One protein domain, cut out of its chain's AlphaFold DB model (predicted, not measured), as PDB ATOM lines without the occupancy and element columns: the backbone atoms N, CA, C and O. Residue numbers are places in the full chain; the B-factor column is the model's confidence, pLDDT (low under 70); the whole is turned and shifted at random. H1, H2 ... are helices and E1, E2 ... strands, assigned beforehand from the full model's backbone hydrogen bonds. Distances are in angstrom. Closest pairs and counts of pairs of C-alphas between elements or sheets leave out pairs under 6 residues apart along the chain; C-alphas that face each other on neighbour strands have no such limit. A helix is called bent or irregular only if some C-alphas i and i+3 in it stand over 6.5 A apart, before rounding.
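AT A GLANCE: This is residues 10 to 96 of the 133 residues of the protein "Protein-tyrosine-phosphatase" of Smittium culicis (UniProt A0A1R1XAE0). Two short strands, E1 and E2, lie side by side with H1 packed on them as a small body; after E2 come H2 and a long link to H3, which folds back so that its last residue, Phe 96, nears Ser 27 of H1. The result is a loose, flat frame, spanning 47 by 33 by 18 A, with a radius of gyration of the C-alphas of 15.6 A. The printed part has 87 residues, mostly helix by class, in the order E1, H1, E2, H2, H3; the sheet, E1 then E2, is parallel.

HOW THE PARTS SIT: Start at E1, residues 13 to 16, and set it beside E2, residues 49 to 52: they are parallel at 25 degrees, with N 14 and O 49 at 3.0 A. Between them comes H1, residues 24 to 38, in a strand-helix-strand unit, two parallel neighbour strands with a helix between, whose crossover is right-handed. The closest C-alphas of E1 and H1, Phe 16 and Ala 25, are 5.5 A apart. H2, residues 56 to 67, is apart from H1 and from H3, residues 79 to 96. H1 and H3 are close but not clearly touching, their closest C-alphas, Ser 27 and Phe 96, 6.7 A apart. They run the same way at a shallow tilt of 33 degrees, only just short of steep. Every O i to N i+4 pair is within hydrogen-bond range in H1, but 6 of 8 in H2 and 12 of 14 in H3.

IN THESE COORDINATES: Find C-alpha 13 at (223.427, 232.169, 281.318), where E1 begins its 9.9 A; E2 is 10.5 A long. H1 runs 21.3 A from C-alpha 24 at (220.500, 250.652, 282.431). H2, 14.0 A, is irregular, C-alphas 63 and 66 being 8.6 A apart. H3, 24.8 A, is irregular too, with C-alphas 80 and 83 8.2 A apart; it has a kink of 37 degrees near residue 86 and ends at C-alpha 96, (224.358, 255.046, 275.974).

THE WHOLE: Look at Asn 41 and Leu 79 for the two C-alphas farthest apart, 46.7 A. Residues 38 to 43 stand free, and so do residues 78 to 83, of which 79 to 83 belong to H3. The printed part has no cut; the link from H2 to H3, 11 residues, is long. Mean pLDDT of the printed part is 92.5, and residue 10 alone is under 70.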
ATOM      1  N   GLN A  10     227.899 227.785 275.316       62.75
ATOM      2  CA  GLN A  10     226.525 227.336 275.089       62.75
ATOM      3  C   GLN A  10     225.711 227.138 276.379       62.75
ATOM      4  O   GLN A  10     224.505 227.369 276.354       62.75
ATOM      5  N   ASN A  11     226.341 226.795 277.510       80.00
ATOM      6  CA  ASN A  11     225.633 226.552 278.779       80.00
ATOM      7  C   ASN A  11     225.698 227.726 279.768       80.00
ATOM      8  O   ASN A  11     225.229 227.613 280.899       80.00
ATOM      9  N   VAL A  12     226.292 228.856 279.377       89.00
ATOM     10  CA  VAL A  12     226.412 230.025 280.256       89.00
ATOM     11  C   VAL A  12     225.174 230.900 280.112       89.00
ATOM     12  O   VAL A  12     224.811 231.292 279.004       89.00
ATOM     13  N   ILE A  13     224.552 231.236 281.243       92.25
ATOM     14  CA  ILE A  13     223.427 232.169 281.318       92.25
ATOM     15  C   ILE A  13     223.915 233.481 281.926       92.25
ATOM     16  O   ILE A  13     224.484 233.490 283.017       92.25
ATOM     17  N   ILE A  14     223.666 234.594 281.236       94.31
ATOM     18  CA  ILE A  14     223.965 235.939 281.738       94.31
ATOM     19  C   ILE A  14     222.651 236.666 282.010       94.31
ATOM     20  O   ILE A  14     221.856 236.891 281.099       94.31
ATOM     21  N   VAL A  15     222.440 237.071 283.260       95.69
ATOM     22  CA  VAL A  15     221.276 237.869 283.665       95.69
ATOM     23  C   VAL A  15     221.729 239.293 283.958       95.69
ATOM     24  O   VAL A  15     222.495 239.527 284.891       95.69
ATOM     25  N   PHE A  16     221.248 240.258 283.177       97.25
ATOM     26  CA  PHE A  16     221.461 241.674 283.465       97.25
ATOM     27  C   PHE A  16     220.309 242.225 284.305       97.25
ATOM     28  O   PHE A  16     219.135 241.929 284.076       97.25
ATOM     29  N   HIS A  17     220.644 243.091 285.253       97.31
ATOM     30  CA  HIS A  17     219.668 243.810 286.057       97.31
ATOM     31  C   HIS A  17     220.203 245.190 286.449       97.31
ATOM     32  O   HIS A  17     221.394 245.481 286.349       97.31
ATOM     33  N   CYS A  18     219.301 246.074 286.856       95.88
ATOM     34  CA  CYS A  18     219.658 247.280 287.598       95.88
ATOM     35  C   CYS A  18     218.648 247.445 288.738       95.88
ATOM     36  O   CYS A  18     218.156 246.447 289.245       95.88
ATOM     37  N   GLU A  19     218.310 248.665 289.138       97.38
ATOM     38  CA  GLU A  19     217.300 248.899 290.179       97.38
ATOM     39  C   GLU A  19     215.888 248.481 289.737       97.38
ATOM     40  O   GLU A  19     215.253 247.670 290.398       97.38
ATOM     41  N   PHE A  20     215.454 248.944 288.559       96.81
ATOM     42  CA  PHE A  20     214.143 248.611 287.972       96.81
ATOM     43  C   PHE A  20     214.233 247.797 286.668       96.81
ATOM     44  O   PHE A  20     213.223 247.415 286.094       96.81
ATOM     45  N   SER A  21     215.445 247.573 286.149       95.31
ATOM     46  CA  SER A  21     215.716 246.937 284.844       95.31
ATOM     47  C   SER A  21     215.061 247.586 283.609       95.31
ATOM     48  O   SER A  21     214.932 246.937 282.578       95.31
ATOM     49  N   ILE A  22     214.715 248.879 283.659       94.50
ATOM     50  CA  ILE A  22     214.026 249.580 282.550       94.50
ATOM     51  C   ILE A  22     214.993 250.246 281.553       94.50
ATOM     52  O   ILE A  22     214.767 250.209 280.349       94.50
ATOM     53  N   LYS A  23     216.074 250.877 282.033       92.50
ATOM     54  CA  LYS A  23     217.004 251.662 281.187       92.50
ATOM     55  C   LYS A  23     218.404 251.050 281.160       92.50
ATOM     56  O   LYS A  23     218.853 250.558 280.134       92.50
ATOM     57  N   ARG A  24     219.080 251.034 282.314       94.44
ATOM     58  CA  ARG A  24     220.500 250.652 282.431       94.44
ATOM     59  C   ARG A  24     220.774 249.210 281.984       94.44
ATOM     60  O   ARG A  24     221.666 248.994 281.167       94.44
ATOM     61  N   ALA A  25     219.997 248.246 282.480       95.50
ATOM     62  CA  ALA A  25     220.191 246.834 282.142       95.50
ATOM     63  C   ALA A  25     219.908 246.516 280.659       95.50
ATOM     64  O   ALA A  25     220.792 245.939 280.024       95.50
ATOM     65  N   PRO A  26     218.782 246.954 280.053       95.44
ATOM     66  CA  PRO A  26     218.552 246.767 278.616       95.44
ATOM     67  C   PRO A  26     219.612 247.424 277.725       95.44
ATOM     68  O   PRO A  26     220.043 246.820 276.737       95.44
ATOM     69  N   SER A  27     220.068 248.637 278.069       93.00
ATOM     70  CA  SER A  27     221.143 249.315 277.331       93.00
ATOM     71  C   SER A  27     222.434 248.498 277.345       93.00
ATOM     72  O   SER A  27     223.044 248.303 276.295       93.00
ATOM     73  N   MET A  28     222.821 247.972 278.512       93.50
ATOM     74  CA  MET A  28     224.023 247.152 278.643       93.50
ATOM     75  C   MET A  28     223.885 245.810 277.920       93.50
ATOM     76  O   MET A  28     224.796 245.425 277.196       93.50
ATOM     77  N   ALA A  29     222.745 245.126 278.047       93.81
ATOM     78  CA  ALA A  29     222.504 243.847 277.377       93.81
ATOM     79  C   ALA A  29     222.567 243.985 275.845       93.81
ATOM     80  O   ALA A  29     223.191 243.169 275.164       93.81
ATOM     81  N   SER A  30     221.986 245.060 275.304       91.75
ATOM     82  CA  SER A  30     222.038 245.364 273.868       91.75
ATOM     83  C   SER A  30     223.464 245.666 273.408       91.75
ATOM     84  O   SER A  30     223.906 245.167 272.373       91.75
ATOM     85  N   HIS A  31     224.201 246.459 274.191       91.19
ATOM     86  CA  HIS A  31     225.596 246.777 273.907       91.19
ATOM     87  C   HIS A  31     226.477 245.525 273.938       91.19
ATOM     88  O   HIS A  31     227.215 245.277 272.992       91.19
ATOM     89  N   PHE A  32     226.334 244.689 274.963       92.25
ATOM     90  CA  PHE A  32     227.049 243.425 275.086       92.25
ATOM     91  C   PHE A  32     226.780 242.496 273.897       92.25
ATOM     92  O   PHE A  32     227.714 241.947 273.322       92.25
ATOM     93  N   ARG A  33     225.519 242.360 273.467       92.31
ATOM     94  CA  ARG A  33     225.182 241.538 272.297       92.31
ATOM     95  C   ARG A  33     225.770 242.098 271.003       92.31
ATOM     96  O   ARG A  33     226.181 241.316 270.153       92.31
ATOM     97  N   LYS A  34     225.816 243.426 270.847       90.06
ATOM     98  CA  LYS A  34     226.477 244.067 269.702       90.06
ATOM     99  C   LYS A  34     227.956 243.680 269.652       90.06
ATOM    100  O   LYS A  34     228.428 243.265 268.604       90.06
ATOM    101  N   ILE A  35     228.636 243.749 270.793       88.62
ATOM    102  CA  ILE A  35     230.041 243.357 270.930       88.62
ATOM    103  C   ILE A  35     230.219 241.876 270.585       88.62
ATOM    104  O   ILE A  35     231.026 241.544 269.729       88.62
ATOM    105  N   ASP A  36     229.431 240.982 271.189       90.00
ATOM    106  CA  ASP A  36     229.523 239.538 270.922       90.00
ATOM    107  C   ASP A  36     229.347 239.221 269.425       90.00
ATOM    108  O   ASP A  36     230.019 238.348 268.886       90.00
ATOM    109  N   ARG A  37     228.500 239.982 268.721       91.06
ATOM    110  CA  ARG A  37     228.319 239.875 267.266       91.06
ATOM    111  C   ARG A  37     229.477 240.444 266.449       91.06
ATOM    112  O   ARG A  37     229.725 239.933 265.370       91.06
ATOM    113  N   GLU A  38     230.171 241.473 266.922       89.75
ATOM    114  CA  GLU A  38     231.347 242.026 266.233       89.75
ATOM    115  C   GLU A  38     232.543 241.059 266.274       89.75
ATOM    116  O   GLU A  38     233.362 241.064 265.358       89.75
ATOM    117  N   PHE A  39     232.622 240.195 267.294       87.75
ATOM    118  CA  PHE A  39     233.682 239.187 267.435       87.75
ATOM    119  C   PHE A  39     233.371 237.830 266.804       87.75
ATOM    120  O   PHE A  39     234.265 236.990 266.715       87.75
ATOM    121  N   ASN A  40     232.129 237.596 266.381       87.75
ATOM    122  CA  ASN A  40     231.692 236.295 265.889       87.75
ATOM    123  C   ASN A  40     231.114 236.387 264.479       87.75
ATOM    124  O   ASN A  40     230.310 237.262 264.167       87.75
ATOM    125  N   ASN A  41     231.450 235.404 263.645       91.44
ATOM    126  CA  ASN A  41     230.811 235.248 262.345       91.44
ATOM    127  C   ASN A  41     229.351 234.835 262.540       91.44
ATOM    128  O   ASN A  41     229.052 233.881 263.261       91.44
ATOM    129  N   TYR A  42     228.437 235.548 261.889       88.56
ATOM    130  CA  TYR A  42     227.018 235.215 261.925       88.56
ATOM    131  C   TYR A  42     226.781 233.771 261.429       88.56
ATOM    132  O   TYR A  42     227.376 233.394 260.419       88.56
ATOM    133  N   PRO A  43     225.915 232.962 262.083       90.69
ATOM    134  CA  PRO A  43     225.019 233.279 263.204       90.69
ATOM    135  C   PRO A  43     225.590 232.982 264.603       90.69
ATOM    136  O   PRO A  43     224.846 233.074 265.586       90.69
ATOM    137  N   SER A  44     226.875 232.657 264.725       89.56
ATOM    138  CA  SER A  44     227.501 232.258 265.989       89.56
ATOM    139  C   SER A  44     227.458 233.363 267.050       89.56
ATOM    140  O   SER A  44     227.506 234.559 266.748       89.56
ATOM    141  N   LEU A  45     227.335 232.943 268.308       90.00
ATOM    142  CA  LEU A  45     227.410 233.779 269.504       90.00
ATOM    143  C   LEU A  45     228.238 233.050 270.551       90.00
ATOM    144  O   LEU A  45     228.059 231.845 270.737       90.00
ATOM    145  N   THR A  46     229.056 233.793 271.288       89.44
ATOM    146  CA  THR A  46     229.704 233.255 272.486       89.44
ATOM    147  C   THR A  46     228.663 233.082 273.585       89.44
ATOM    148  O   THR A  46     228.606 232.042 274.227       89.44
ATOM    149  N   TYR A  47     227.779 234.065 273.774       90.50
ATOM    150  CA  TYR A  47     226.785 234.057 274.850       90.50
ATOM    151  C   TYR A  47     225.364 234.156 274.276       90.50
ATOM    152  O   TYR A  47     224.758 235.241 274.235       90.50
ATOM    153  N   PRO A  48     224.800 233.024 273.810       91.31
ATOM    154  CA  PRO A  48     223.453 233.009 273.248       91.31
ATOM    155  C   PRO A  48     222.383 233.339 274.301       91.31
ATOM    156  O   PRO A  48     221.442 234.083 274.008       91.31
ATOM    157  N   ASN A  49     222.571 232.877 275.541       93.25
ATOM    158  CA  ASN A  49     221.580 232.945 276.614       93.25
ATOM    159  C   ASN A  49     221.763 234.202 277.481       93.25
ATOM    160  O   ASN A  49     222.468 234.189 278.494       93.25
ATOM    161  N   ILE A  50     221.117 235.297 277.077       94.44
ATOM    162  CA  ILE A  50     221.102 236.562 277.822       94.44
ATOM    163  C   ILE A  50     219.671 236.901 278.225       94.44
ATOM    164  O   ILE A  50     218.788 236.946 277.370       94.44
ATOM    165  N   PHE A  51     219.468 237.217 279.503       96.25
ATOM    166  CA  PHE A  51     218.168 237.574 280.064       96.25
ATOM    167  C   PHE A  51     218.222 238.888 280.845       96.25
ATOM    168  O   PHE A  51     219.285 239.354 281.263       96.25
ATOM    169  N   LEU A  52     217.046 239.478 281.056       96.50
ATOM    170  CA  LEU A  52     216.843 240.638 281.916       96.50
ATOM    171  C   LEU A  52     215.993 240.235 283.116       96.50
ATOM    172  O   LEU A  52     214.937 239.629 282.945       96.50
ATOM    173  N   LEU A  53     216.420 240.610 284.321       96.69
ATOM    174  CA  LEU A  53     215.608 240.410 285.520       96.69
ATOM    175  C   LEU A  53     214.475 241.441 285.558       96.69
ATOM    176  O   LEU A  53     214.728 242.631 285.772       96.69
ATOM    177  N   GLN A  54     213.237 240.992 285.363       96.00
ATOM    178  CA  GLN A  54     212.057 241.857 285.380       96.00
ATOM    179  C   GLN A  54     211.843 242.497 286.760       96.00
ATOM    180  O   GLN A  54     211.986 241.848 287.792       96.00
ATOM    181  N   GLY A  55     211.533 243.798 286.780       94.81
ATOM    182  CA  GLY A  55     211.388 244.585 288.015       94.81
ATOM    183  C   GLY A  55     212.714 244.953 288.696       94.81
ATOM    184  O   GLY A  55     212.726 245.781 289.601       94.81
ATOM    185  N   GLY A  56     213.839 244.399 288.232       97.06
ATOM    186  CA  GLY A  56     215.170 244.690 288.752       97.06
ATOM    187  C   GLY A  56     215.360 244.330 290.223       97.06
ATOM    188  O   GLY A  56     214.606 243.558 290.811       97.06
ATOM    189  N   TYR A  57     216.417 244.888 290.808       97.50
ATOM    190  CA  TYR A  57     216.788 244.642 292.194       97.50
ATOM    191  C   TYR A  57     215.729 245.135 293.181       97.50
ATOM    192  O   TYR A  57     215.546 244.505 294.211       97.50
ATOM    193  N   SER A  58     214.995 246.204 292.860       96.88
ATOM    194  CA  SER A  58     213.913 246.717 293.708       96.88
ATOM    195  C   SER A  58     212.843 245.649 293.962       96.88
ATOM    196  O   SER A  58     212.573 245.303 295.109       96.88
ATOM    197  N   ASN A  59     212.297 245.054 292.899       97.62
ATOM    198  CA  ASN A  59     211.285 244.009 293.012       97.62
ATOM    199  C   ASN A  59     211.861 242.697 293.560       97.62
ATOM    200  O   ASN A  59     211.199 242.004 294.331       97.62
ATOM    201  N   PHE A  60     213.095 242.362 293.178       97.69
ATOM    202  CA  PHE A  60     213.781 241.177 293.684       97.69
ATOM    203  C   PHE A  60     213.991 241.260 295.197       97.69
ATOM    204  O   PHE A  60     213.621 240.343 295.916       97.69
ATOM    205  N   PHE A  61     214.507 242.381 295.700       97.62
ATOM    206  CA  PHE A  61     214.744 242.573 297.127       97.62
ATOM    207  C   PHE A  61     213.447 242.477 297.938       97.62
ATOM    208  O   PHE A  61     213.442 241.845 298.988       97.62
ATOM    209  N   LEU A  62     212.336 243.027 297.431       96.94
ATOM    210  CA  LEU A  62     211.031 242.952 298.100       96.94
ATOM    211  C   LEU A  62     210.557 241.511 298.350       96.94
ATOM    212  O   LEU A  62     209.985 241.237 299.399       96.94
ATOM    213  N   HIS A  63     210.796 240.594 297.408       97.00
ATOM    214  CA  HIS A  63     210.291 239.216 297.488       97.00
ATOM    215  C   HIS A  63     211.347 238.201 297.949       97.00
ATOM    216  O   HIS A  63     211.014 237.094 298.375       97.00
ATOM    217  N   ASN A  64     212.630 238.533 297.800       96.25
ATOM    218  CA  ASN A  64     213.748 237.592 297.861       96.25
ATOM    219  C   ASN A  64     214.949 238.152 298.650       96.25
ATOM    220  O   ASN A  64     216.090 237.758 298.396       96.25
ATOM    221  N   SER A  65     214.713 239.050 299.614       95.25
ATOM    222  CA  SER A  65     215.753 239.701 300.432       95.25
ATOM    223  C   SER A  65     216.711 238.725 301.121       95.25
ATOM    224  O   SER A  65     217.884 239.048 301.295       95.25
ATOM    225  N   GLN A  66     216.263 237.510 301.449       97.12
ATOM    226  CA  GLN A  66     217.093 236.464 302.053       97.12
ATOM    227  C   GLN A  66     218.277 236.035 301.174       97.12
ATOM    228  O   GLN A  66     219.278 235.546 301.693       97.12
ATOM    229  N   TYR A  67     218.180 236.235 299.856       95.94
ATOM    230  CA  TYR A  67     219.244 235.923 298.902       95.94
ATOM    231  C   TYR A  67     220.168 237.122 298.627       95.94
ATOM    232  O   TYR A  67     221.094 237.013 297.821       95.94
ATOM    233  N   CYS A  68     219.944 238.267 299.274       95.88
ATOM    234  CA  CYS A  68     220.750 239.474 299.107       95.88
ATOM    235  C   CYS A  68     221.838 239.578 300.188       95.88
ATOM    236  O   CYS A  68     221.596 239.311 301.363       95.88
ATOM    237  N   SER A  69     223.045 240.000 299.800       93.44
ATOM    238  CA  SER A  69     224.160 240.227 300.726       93.44
ATOM    239  C   SER A  69     224.905 241.526 300.377       93.44
ATOM    240  O   SER A  69     225.464 241.615 299.280       93.44
ATOM    241  N   PRO A  70     224.931 242.531 301.279       94.88
ATOM    242  CA  PRO A  70     224.154 242.606 302.524       94.88
ATOM    243  C   PRO A  70     222.638 242.603 302.248       94.88
ATOM    244  O   PRO A  70     222.213 242.955 301.149       94.88
ATOM    245  N   GLN A  71     221.820 242.246 303.245       95.12
ATOM    246  CA  GLN A  71     220.352 242.340 303.162       95.12
ATOM    247  C   GLN A  71     219.893 243.803 303.260       95.12
ATOM    248  O   GLN A  71     219.210 244.211 304.192       95.12
ATOM    249  N   ASN A  72     220.334 244.618 302.308       94.69
ATOM    250  CA  ASN A  72     220.022 246.030 302.229       94.69
ATOM    251  C   ASN A  72     219.680 246.416 300.787       94.69
ATOM    252  O   ASN A  72     220.192 245.836 299.822       94.69
ATOM    253  N   TYR A  73     218.849 247.441 300.654       96.12
ATOM    254  CA  TYR A  73     218.511 248.054 299.385       96.12
ATOM    255  C   TYR A  73     218.854 249.540 299.417       96.12
ATOM    256  O   TYR A  73     218.220 250.322 300.116       96.12
ATOM    257  N   VAL A  74     219.870 249.914 298.637       95.25
ATOM    258  CA  VAL A  74     220.267 251.309 298.433       95.25
ATOM    259  C   VAL A  74     219.708 251.772 297.096       95.25
ATOM    260  O   VAL A  74     220.055 251.221 296.047       95.25
ATOM    261  N   GLN A  75     218.828 252.767 297.153       95.69
ATOM    262  CA  GLN A  75     218.194 253.355 295.980       95.69
ATOM    263  C   GLN A  75     219.157 254.288 295.247       95.69
ATOM    264  O   GLN A  75     220.113 254.818 295.819       95.69
ATOM    265  N   MET A  76     218.921 254.498 293.954       94.06
ATOM    266  CA  MET A  76     219.780 255.371 293.150       94.06
ATOM    267  C   MET A  76     219.681 256.854 293.553       94.06
ATOM    268  O   MET A  76     220.628 257.604 293.322       94.06
ATOM    269  N   ASP A  77     218.561 257.284 294.127       92.56
ATOM    270  CA  ASP A  77     218.281 258.653 294.578       92.56
ATOM    271  C   ASP A  77     218.588 258.897 296.067       92.56
ATOM    272  O   ASP A  77     218.291 259.978 296.582       92.56
ATOM    273  N   ASP A  78     219.248 257.945 296.737       94.56
ATOM    274  CA  ASP A  78     219.696 258.088 298.123       94.56
ATOM    275  C   ASP A  78     220.538 259.368 298.306       94.56
ATOM    276  O   ASP A  78     221.523 259.626 297.600       94.56
ATOM    277  N   LEU A  79     220.140 260.181 299.290       94.62
ATOM    278  CA  LEU A  79     220.749 261.473 299.605       94.62
ATOM    279  C   LEU A  79     222.240 261.355 299.929       94.62
ATOM    280  O   LEU A  79     223.012 262.245 299.559       94.62
ATOM    281  N   ASN A  80     222.655 260.251 300.550       95.44
ATOM    282  CA  ASN A  80     224.048 260.005 300.920       95.44
ATOM    283  C   ASN A  80     224.961 259.857 299.692       95.44
ATOM    284  O   ASN A  80     226.163 260.096 299.788       95.44
ATOM    285  N   PHE A  81     224.396 259.513 298.529       93.06
ATOM    286  CA  PHE A  81     225.138 259.224 297.297       93.06
ATOM    287  C   PHE A  81     224.781 260.161 296.136       93.06
ATOM    288  O   PHE A  81     225.157 259.912 294.989       93.06
ATOM    289  N   LYS A  82     224.094 261.279 296.402       93.38
ATOM    290  CA  LYS A  82     223.601 262.205 295.367       93.38
ATOM    291  C   LYS A  82     224.699 262.722 294.427       93.38
ATOM    292  O   LYS A  82     224.478 262.832 293.217       93.38
ATOM    293  N   LEU A  83     225.879 263.039 294.966       91.88
ATOM    294  CA  LEU A  83     227.020 263.526 294.178       91.88
ATOM    295  C   LEU A  83     227.528 262.453 293.207       91.88
ATOM    296  O   LEU A  83     227.681 262.719 292.009       91.88
ATOM    297  N   ASP A  84     227.712 261.230 293.704       91.19
ATOM    298  CA  ASP A  84     228.140 260.094 292.893       91.19
ATOM    299  C   ASP A  84     227.084 259.735 291.849       91.19
ATOM    300  O   ASP A  84     227.416 259.558 290.675       91.19
ATOM    301  N   CYS A  85     225.807 259.701 292.231       91.25
ATOM    302  CA  CYS A  85     224.702 259.434 291.316       91.25
ATOM    303  C   CYS A  85     224.680 260.431 290.146       91.25
ATOM    304  O   CYS A  85     224.631 260.024 288.981       91.25
ATOM    305  N   SER A  86     224.806 261.734 290.425       90.81
ATOM    306  CA  SER A  86     224.844 262.781 289.394       90.81
ATOM    307  C   SER A  86     226.018 262.598 288.426       90.81
ATOM    308  O   SER A  86     225.842 262.669 287.205       90.81
ATOM    309  N   LYS A  87     227.213 262.294 288.949       90.50
ATOM    310  CA  LYS A  87     228.410 262.039 288.137       90.50
ATOM    311  C   LYS A  87     228.219 260.830 287.215       90.50
ATOM    312  O   LYS A  87     228.415 260.946 286.006       90.50
ATOM    313  N   HIS A  88     227.793 259.688 287.753       89.06
ATOM    314  CA  HIS A  88     227.664 258.445 286.982       89.06
ATOM    315  C   HIS A  88     226.490 258.462 286.006       89.06
ATOM    316  O   HIS A  88     226.595 257.894 284.920       89.06
ATOM    317  N   THR A  89     225.400 259.151 286.342       88.50
ATOM    318  CA  THR A  89     224.254 259.309 285.438       88.50
ATOM    319  C   THR A  89     224.660 260.053 284.169       88.50
ATOM    320  O   THR A  89     224.306 259.625 283.071       88.50
ATOM    321  N   LYS A  90     225.471 261.113 284.290       86.94
ATOM    322  CA  LYS A  90     226.001 261.850 283.129       86.94
ATOM    323  C   LYS A  90     226.895 260.976 282.249       86.94
ATOM    324  O   LYS A  90     226.772 261.025 281.028       86.94
ATOM    325  N   LEU A  91     227.758 260.160 282.857       87.50
ATOM    326  CA  LEU A  91     228.633 259.236 282.127       87.50
ATOM    327  C   LEU A  91     227.834 258.158 281.388       87.50
ATOM    328  O   LEU A  91     228.071 257.922 280.205       87.50
ATOM    329  N   PHE A  92     226.854 257.553 282.063       88.19
ATOM    330  CA  PHE A  92     225.956 256.578 281.452       88.19
ATOM    331  C   PHE A  92     225.217 257.189 280.260       88.19
ATOM    332  O   PHE A  92     225.177 256.606 279.179       88.19
ATOM    333  N   ASP A  93     224.667 258.388 280.432       86.25
ATOM    334  CA  ASP A  93     223.996 259.093 279.352       86.25
ATOM    335  C   ASP A  93     224.953 259.395 278.191       86.25
ATOM    336  O   ASP A  93     224.566 259.216 277.048       86.25
ATOM    337  N   HIS A  94     226.201 259.797 278.432       84.56
ATOM    338  CA  HIS A  94     227.169 260.003 277.348       84.56
ATOM    339  C   HIS A  94     227.489 258.703 276.589       84.56
ATOM    340  O   HIS A  94     227.629 258.716 275.368       84.56
ATOM    341  N   GLN A  95     227.586 257.576 277.299       83.75
ATOM    342  CA  GLN A  95     227.927 256.279 276.712       83.75
ATOM    343  C   GLN A  95     226.758 255.637 275.952       83.75
ATOM    344  O   GLN A  95     226.972 255.012 274.914       83.75
ATOM    345  N   PHE A  96     225.532 255.776 276.462       83.38
ATOM    346  CA  PHE A  96     224.358 255.046 275.974       83.38
ATOM    347  C   PHE A  96     223.257 255.941 275.386       83.38
ATOM    348  O   PHE A  96     222.261 255.408 274.886       83.38
TER     349      PHE A  96